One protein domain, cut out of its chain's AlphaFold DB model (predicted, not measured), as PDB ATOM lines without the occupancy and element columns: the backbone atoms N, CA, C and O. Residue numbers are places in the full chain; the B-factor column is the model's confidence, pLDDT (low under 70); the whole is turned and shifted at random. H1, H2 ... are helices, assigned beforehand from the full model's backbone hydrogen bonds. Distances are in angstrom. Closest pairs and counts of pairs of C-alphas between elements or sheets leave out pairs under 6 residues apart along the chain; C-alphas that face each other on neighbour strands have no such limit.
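What this domain is: This is residues 4 to 62 of the 63 residues of an uncharacterized protein of Serratia sp. S1B (UniProt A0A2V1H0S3). An open, extended U of three helices with an empty middle: H1 and the stretch after it make one arm, H2 crosses the closed end, and H3 runs back as the other arm. No helix touches another. The printed part has 59 residues, with three named helices in the order H1, H2, H3 and no named strand; the class is all helix. The radius of gyration of the C-alphas is 19.5 A, and the spans are 55 by 37 by 12 A, only just flat.

How they stand to each other: H1, residues 4 to 21, is apart from H2, residues 31 to 42, and from H3, residues 49 to 61. H2 and H3 are apart too. Residues 4 to 28, 30 to 36 and 38 to 62 stand free. In H1, H2 and H3 every O i to N i+4 pair is within hydrogen-bond range.

Where its parts are: H1 begins at C-alpha 4 (140.869, 115.414, 126.308) and is 25.7 A long. H2 is 16.6 A long, from C-alpha 31 (124.520, 165.495, 125.512). H3, 18.7 A long, ends at C-alpha 61 (107.612, 128.658, 123.528).

The domain as a whole: The C-alphas farthest apart, of His 4 and Glu 43, are 54.7 A apart. The printed part has no cut, and both links are short. The mean pLDDT of the printed part is 82.3; residues 17 to 24, 44 and 62 are under 70.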
ATOM      1  N   HIS A   4     140.385 114.203 125.646       74.19
ATOM      2  CA  HIS A   4     140.869 115.414 126.308       74.19
ATOM      3  C   HIS A   4     141.089 116.622 125.377       74.19
ATOM      4  O   HIS A   4     140.911 117.756 125.819       74.19
ATOM      5  N   ASP A   5     141.442 116.413 124.102       73.12
ATOM      6  CA  ASP A   5     141.593 117.521 123.142       73.12
ATOM      7  C   ASP A   5     140.230 118.096 122.735       73.12
ATOM      8  O   ASP A   5     140.109 119.297 122.496       73.12
ATOM      9  N   LYS A   6     139.192 117.252 122.667       75.25
ATOM     10  CA  LYS A   6     137.823 117.691 122.363       75.25
ATOM     11  C   LYS A   6     137.217 118.472 123.519       75.25
ATOM     12  O   LYS A   6     136.626 119.522 123.283       75.25
ATOM     13  N   ASP A   7     137.400 117.989 124.744       77.31
ATOM     14  CA  ASP A   7     136.877 118.657 125.938       77.31
ATOM     15  C   ASP A   7     137.520 120.036 126.130       77.31
ATOM     16  O   ASP A   7     136.838 121.004 126.467       77.31
ATOM     17  N   PHE A   8     138.821 120.158 125.842       79.94
ATOM     18  CA  PHE A   8     139.528 121.435 125.902       79.94
ATOM     19  C   PHE A   8     139.043 122.430 124.835       79.94
ATOM     20  O   PHE A   8     138.800 123.594 125.151       79.94
ATOM     21  N   GLN A   9     138.847 121.980 123.590       79.75
ATOM     22  CA  GLN A   9     138.301 122.821 122.515       79.75
ATOM     23  C   GLN A   9     136.868 123.270 122.810       79.75
ATOM     24  O   GLN A   9     136.525 124.428 122.585       79.75
ATOM     25  N   HIS A  10     136.043 122.379 123.363       79.44
ATOM     26  CA  HIS A  10     134.677 122.718 123.742       79.44
ATOM     27  C   HIS A  10     134.642 123.735 124.889       79.44
ATOM     28  O   HIS A  10     133.904 124.714 124.813       79.44
ATOM     29  N   ALA A  11     135.484 123.562 125.912       76.75
ATOM     30  CA  ALA A  11     135.598 124.517 127.011       76.75
ATOM     31  C   ALA A  11     136.078 125.901 126.539       76.75
ATOM     32  O   ALA A  11     135.579 126.915 127.024       76.75
ATOM     33  N   GLN A  12     137.006 125.956 125.576       80.94
ATOM     34  CA  GLN A  12     137.427 127.210 124.944       80.94
ATOM     35  C   GLN A  12     136.282 127.892 124.199       80.94
ATOM     36  O   GLN A  12     136.047 129.078 124.408       80.94
ATOM     37  N   GLN A  13     135.537 127.143 123.387       77.62
ATOM     38  CA  GLN A  13     134.417 127.694 122.633       77.62
ATOM     39  C   GLN A  13     133.320 128.237 123.560       77.62
ATOM     40  O   GLN A  13     132.835 129.345 123.359       77.62
ATOM     41  N   VAL A  14     132.981 127.505 124.626       76.88
ATOM     42  CA  VAL A  14     132.010 127.965 125.633       76.88
ATOM     43  C   VAL A  14     132.512 129.220 126.350       76.88
ATOM     44  O   VAL A  14     131.724 130.125 126.622       76.88
ATOM     45  N   ALA A  15     133.810 129.314 126.643       75.38
ATOM     46  CA  ALA A  15     134.392 130.502 127.260       75.38
ATOM     47  C   ALA A  15     134.340 131.726 126.332       75.38
ATOM     48  O   ALA A  15     134.041 132.818 126.806       75.38
ATOM     49  N   GLU A  16     134.581 131.557 125.031       74.88
ATOM     50  CA  GLU A  16     134.473 132.630 124.030       74.88
ATOM     51  C   GLU A  16     133.019 133.068 123.806       74.88
ATOM     52  O   GLU A  16     132.732 134.264 123.811       74.88
ATOM     53  N   GLU A  17     132.085 132.122 123.691       69.94
ATOM     54  CA  GLU A  17     130.647 132.411 123.589       69.94
ATOM     55  C   GLU A  17     130.138 133.129 124.848       69.94
ATOM     56  O   GLU A  17     129.404 134.114 124.759       69.94
ATOM     57  N   THR A  18     130.590 132.700 126.029       65.38
ATOM     58  CA  THR A  18     130.263 133.368 127.295       65.38
ATOM     59  C   THR A  18     130.892 134.756 127.356       65.38
ATOM     60  O   THR A  18     130.232 135.701 127.779       65.38
ATOM     61  N   ALA A  19     132.136 134.927 126.907       69.06
ATOM     62  CA  ALA A  19     132.788 136.231 126.873       69.06
ATOM     63  C   ALA A  19     132.038 137.216 125.962       69.06
ATOM     64  O   ALA A  19     131.805 138.344 126.384       69.06
ATOM     65  N   ALA A  20     131.575 136.775 124.789       64.06
ATOM     66  CA  ALA A  20     130.755 137.587 123.889       64.06
ATOM     67  C   ALA A  20     129.395 137.972 124.507       64.06
ATOM     68  O   ALA A  20     128.916 139.084 124.315       64.06
ATOM     69  N   LEU A  21     128.787 137.079 125.297       62.53
ATOM     70  CA  LEU A  21     127.547 137.359 126.036       62.53
ATOM     71  C   LEU A  21     127.755 138.268 127.257       62.53
ATOM     72  O   LEU A  21     126.809 138.903 127.720       62.53
ATOM     73  N   THR A  22     128.978 138.316 127.787       62.25
ATOM     74  CA  THR A  22     129.343 139.121 128.964       62.25
ATOM     75  C   THR A  22     130.084 140.403 128.578       62.25
ATOM     76  O   THR A  22     130.513 141.155 129.457       62.25
ATOM     77  N   GLU A  23     130.257 140.665 127.282       69.50
ATOM     78  CA  GLU A  23     130.944 141.853 126.799       69.50
ATOM     79  C   GLU A  23     130.089 143.083 127.116       69.50
ATOM     80  O   GLU A  23     129.054 143.352 126.504       69.50
ATOM     81  N   GLN A  24     130.515 143.829 128.134       66.19
ATOM     82  CA  GLN A  24     129.924 145.119 128.444       66.19
ATOM     83  C   GLN A  24     130.339 146.101 127.356       66.19
ATOM     84  O   GLN A  24     131.462 146.605 127.347       66.19
ATOM     85  N   VAL A  25     129.423 146.367 126.433       75.38
ATOM     86  CA  VAL A  25     129.621 147.399 125.420       75.38
ATOM     87  C   VAL A  25     129.430 148.761 126.079       75.38
ATOM     88  O   VAL A  25     128.368 149.059 126.631       75.38
ATOM     89  N   GLN A  26     130.463 149.601 126.026       77.88
ATOM     90  CA  GLN A  26     130.355 150.995 126.437       77.88
ATOM     91  C   GLN A  26     129.587 151.766 125.360       77.88
ATOM     92  O   GLN A  26     130.038 151.875 124.222       77.88
ATOM     93  N   ILE A  27     128.407 152.273 125.717       84.19
ATOM     94  CA  ILE A  27     127.593 153.112 124.836       84.19
ATOM     95  C   ILE A  27     127.957 154.568 125.122       84.19
ATOM     96  O   ILE A  27     127.697 155.072 126.215       84.19
ATOM     97  N   GLU A  28     128.573 155.238 124.152       90.25
ATOM     98  CA  GLU A  28     128.813 156.681 124.208       90.25
ATOM     99  C   GLU A  28     127.566 157.420 123.713       90.25
ATOM    100  O   GLU A  28     127.078 157.154 122.616       90.25
ATOM    101  N   LEU A  29     127.052 158.336 124.530       93.06
ATOM    102  CA  LEU A  29     125.920 159.197 124.195       93.06
ATOM    103  C   LEU A  29     126.409 160.641 124.143       93.06
ATOM    104  O   LEU A  29     127.189 161.059 125.001       93.06
ATOM    105  N   ASN A  30     125.943 161.410 123.161       95.50
ATOM    106  CA  ASN A  30     126.115 162.860 123.198       95.50
ATOM    107  C   ASN A  30     125.124 163.507 124.184       95.50
ATOM    108  O   ASN A  30     124.175 162.863 124.631       95.50
ATOM    109  N   ASP A  31     125.321 164.789 124.499       96.31
ATOM    110  CA  ASP A  31     124.520 165.495 125.512       96.31
ATOM    111  C   ASP A  31     123.001 165.401 125.254       96.31
ATOM    112  O   ASP A  31     122.232 165.130 126.172       96.31
ATOM    113  N   ALA A  32     122.556 165.542 124.000       95.88
ATOM    114  CA  ALA A  32     121.132 165.495 123.659       95.88
ATOM    115  C   ALA A  32     120.542 164.077 123.760       95.88
ATOM    116  O   ALA A  32     119.392 163.900 124.163       95.88
ATOM    117  N   GLU A  33     121.321 163.059 123.391       95.56
ATOM    118  CA  GLU A  33     120.937 161.653 123.547       95.56
ATOM    119  C   GLU A  33     120.867 161.260 125.025       95.56
ATOM    120  O   GLU A  33     119.954 160.540 125.432       95.56
ATOM    121  N   PHE A  34     121.797 161.772 125.833       93.62
ATOM    122  CA  PHE A  34     121.814 161.553 127.271       93.62
ATOM    123  C   PHE A  34     120.609 162.209 127.957       93.62
ATOM    124  O   PHE A  34     119.912 161.547 128.724       93.62
ATOM    125  N   ASP A  35     120.297 163.463 127.626       94.56
ATOM    126  CA  ASP A  35     119.113 164.152 128.150       94.56
ATOM    127  C   ASP A  35     117.815 163.404 127.794       94.56
ATOM    128  O   ASP A  35     116.952 163.199 128.652       94.56
ATOM    129  N   CYS A  36     117.701 162.920 126.550       92.06
ATOM    130  CA  CYS A  36     116.570 162.102 126.104       92.06
ATOM    131  C   CYS A  36     116.443 160.802 126.918       92.06
ATOM    132  O   CYS A  36     115.351 160.444 127.362       92.06
ATOM    133  N   PHE A  37     117.560 160.116 127.169       90.81
ATOM    134  CA  PHE A  37     117.589 158.897 127.976       90.81
ATOM    135  C   PHE A  37     117.124 159.142 129.419       90.81
ATOM    136  O   PHE A  37     116.294 158.392 129.941       90.81
ATOM    137  N   ILE A  38     117.597 160.220 130.054       90.44
ATOM    138  CA  ILE A  38     117.168 160.601 131.407       90.44
ATOM    139  C   ILE A  38     115.666 160.897 131.445       90.44
ATOM    140  O   ILE A  38     114.983 160.479 132.389       90.44
ATOM    141  N   GLN A  39     115.140 161.572 130.423       88.69
ATOM    142  CA  GLN A  39     113.711 161.843 130.321       88.69
ATOM    143  C   GLN A  39     112.902 160.542 130.220       88.69
ATOM    144  O   GLN A  39     111.970 160.356 130.997       88.69
ATOM    145  N   GLN A  40     113.302 159.612 129.348       85.94
ATOM    146  CA  GLN A  40     112.608 158.330 129.157       85.94
ATOM    147  C   GLN A  40     112.599 157.434 130.402       85.94
ATOM    148  O   GLN A  40     111.651 156.687 130.612       85.94
ATOM    149  N   ILE A  41     113.637 157.483 131.242       85.69
ATOM    150  CA  ILE A  41     113.647 156.719 132.502       85.69
ATOM    151  C   ILE A  41     112.770 157.391 133.562       85.69
ATOM    152  O   ILE A  41     112.137 156.712 134.374       85.69
ATOM    153  N   SER A  42     112.755 158.724 133.582       82.12
ATOM    154  CA  SER A  42     111.990 159.503 134.558       82.12
ATOM    155  C   SER A  42     110.488 159.444 134.273       82.12
ATOM    156  O   SER A  42     109.673 159.363 135.193       82.12
ATOM    157  N   GLU A  43     110.125 159.454 132.995       77.44
ATOM    158  CA  GLU A  43     108.775 159.255 132.488       77.44
ATOM    159  C   GLU A  43     108.596 157.766 132.187       77.44
ATOM    160  O   GLU A  43     108.682 157.335 131.044       77.44
ATOM    161  N   ALA A  44     108.410 156.951 133.230       65.81
ATOM    162  CA  ALA A  44     108.166 155.523 133.059       65.81
ATOM    163  C   ALA A  44     106.856 155.297 132.281       65.81
ATOM    164  O   ALA A  44     105.769 155.213 132.860       65.81
ATOM    165  N   ASP A  45     106.969 155.220 130.959       70.62
ATOM    166  CA  ASP A  45     105.848 154.953 130.079       70.62
ATOM    167  C   ASP A  45     105.335 153.526 130.277       70.62
ATOM    168  O   ASP A  45     106.066 152.580 130.598       70.62
ATOM    169  N   ALA A  46     104.031 153.355 130.067       80.06
ATOM    170  CA  ALA A  46     103.427 152.037 130.079       80.06
ATOM    171  C   ALA A  46     104.069 151.163 128.991       80.06
ATOM    172  O   ALA A  46     104.143 151.555 127.826       80.06
ATOM    173  N   ILE A  47     104.480 149.947 129.365       83.56
ATOM    174  CA  ILE A  47     105.039 148.969 128.424       83.56
ATOM    175  C   ILE A  47     104.076 148.807 127.233       83.56
ATOM    176  O   ILE A  47     102.903 148.478 127.457       83.56
ATOM    177  N   PRO A  48     104.540 148.987 125.982       89.00
ATOM    178  CA  PRO A  48     103.686 148.851 124.810       89.00
ATOM    179  C   PRO A  48     103.035 147.465 124.732       89.00
ATOM    180  O   PRO A  48     103.702 146.449 124.926       89.00
ATOM    181  N   GLU A  49     101.749 147.400 124.370       92.06
ATOM    182  CA  GLU A  49     101.004 146.127 124.268       92.06
ATOM    183  C   GLU A  49     101.672 145.111 123.338       92.06
ATOM    184  O   GLU A  49     101.715 143.919 123.632       92.06
ATOM    185  N   ARG A  50     102.286 145.585 122.251       93.12
ATOM    186  CA  ARG A  50     103.047 144.725 121.340       93.12
ATOM    187  C   ARG A  50     104.198 144.001 122.051       93.12
ATOM    188  O   ARG A  50     104.457 142.841 121.745       93.12
ATOM    189  N   LEU A  51     104.880 144.665 122.988       91.62
ATOM    190  CA  LEU A  51     105.981 144.058 123.738       91.62
ATOM    191  C   LEU A  51     105.457 143.013 124.729       91.62
ATOM    192  O   LEU A  51     106.052 141.949 124.867       91.62
ATOM    193  N   LYS A  52     104.296 143.266 125.345       92.94
ATOM    194  CA  LYS A  52     103.617 142.287 126.208       92.94
ATOM    195  C   LYS A  52     103.211 141.032 125.436       92.94
ATOM    196  O   LYS A  52     103.417 139.925 125.918       92.94
ATOM    197  N   GLN A  53     102.677 141.197 124.225       93.38
ATOM    198  CA  GLN A  53     102.321 140.075 123.351       93.38
ATOM    199  C   GLN A  53     103.548 139.246 122.963       93.38
ATOM    200  O   GLN A  53     103.494 138.023 123.022       93.38
ATOM    201  N   ALA A  54     104.659 139.900 122.611       92.88
ATOM    202  CA  ALA A  54     105.906 139.209 122.293       92.88
ATOM    203  C   ALA A  54     106.449 138.423 123.498       92.88
ATOM    204  O   ALA A  54     106.803 137.258 123.350       92.88
ATOM    205  N   ALA A  55     106.442 139.021 124.694       91.56
ATOM    206  CA  ALA A  55     106.841 138.336 125.921       91.56
ATOM    207  C   ALA A  55     105.958 137.111 126.213       91.56
ATOM    208  O   ALA A  55     106.468 136.065 126.595       91.56
ATOM    209  N   HIS A  56     104.644 137.211 125.979       91.44
ATOM    210  CA  HIS A  56     103.732 136.084 126.172       91.44
ATOM    211  C   HIS A  56     103.981 134.936 125.186       91.44
ATOM    212  O   HIS A  56     103.850 133.777 125.560       91.44
ATOM    213  N   LEU A  57     104.351 135.238 123.938       92.56
ATOM    214  CA  LEU A  57     104.719 134.211 122.960       92.56
ATOM    215  C   LEU A  57     106.018 133.496 123.357       92.56
ATOM    216  O   LEU A  57     106.069 132.274 123.291       92.56
ATOM    217  N   LEU A  58     107.027 134.235 123.832       91.94
ATOM    218  CA  LEU A  58     108.283 133.644 124.314       91.94
ATOM    219  C   LEU A  58     108.060 132.716 125.519       91.94
ATOM    220  O   LEU A  58     108.601 131.614 125.548       91.94
ATOM    221  N   ASP A  59     107.211 133.130 126.465       89.50
ATOM    222  CA  ASP A  59     106.831 132.325 127.637       89.50
ATOM    223  C   ASP A  59     106.114 131.020 127.233       89.50
ATOM    224  O   ASP A  59     106.350 129.959 127.806       89.50
ATOM    225  N   GLN A  60     105.284 131.065 126.184       84.31
ATOM    226  CA  GLN A  60     104.616 129.876 125.638       84.31
ATOM    227  C   GLN A  60     105.571 128.922 124.905       84.31
ATOM    228  O   GLN A  60     105.336 127.712 124.903       84.31
ATOM    229  N   GLU A  61     106.620 129.446 124.272       86.88
ATOM    230  CA  GLU A  61     107.612 128.658 123.528       86.88
ATOM    231  C   GLU A  61     108.682 128.017 124.434       86.88
ATOM    232  O   GLU A  61     109.444 127.170 123.967       86.88
ATOM    233  N   GLY A  62     108.691 128.340 125.733       63.88
ATOM    234  CA  GLY A  62     109.581 127.729 126.723       63.88
ATOM    235  C   GLY A  62     111.034 128.208 126.646       63.88
ATOM    236  O   GLY A  62     111.936 127.423 126.951       63.88
TER     237      GLY A  62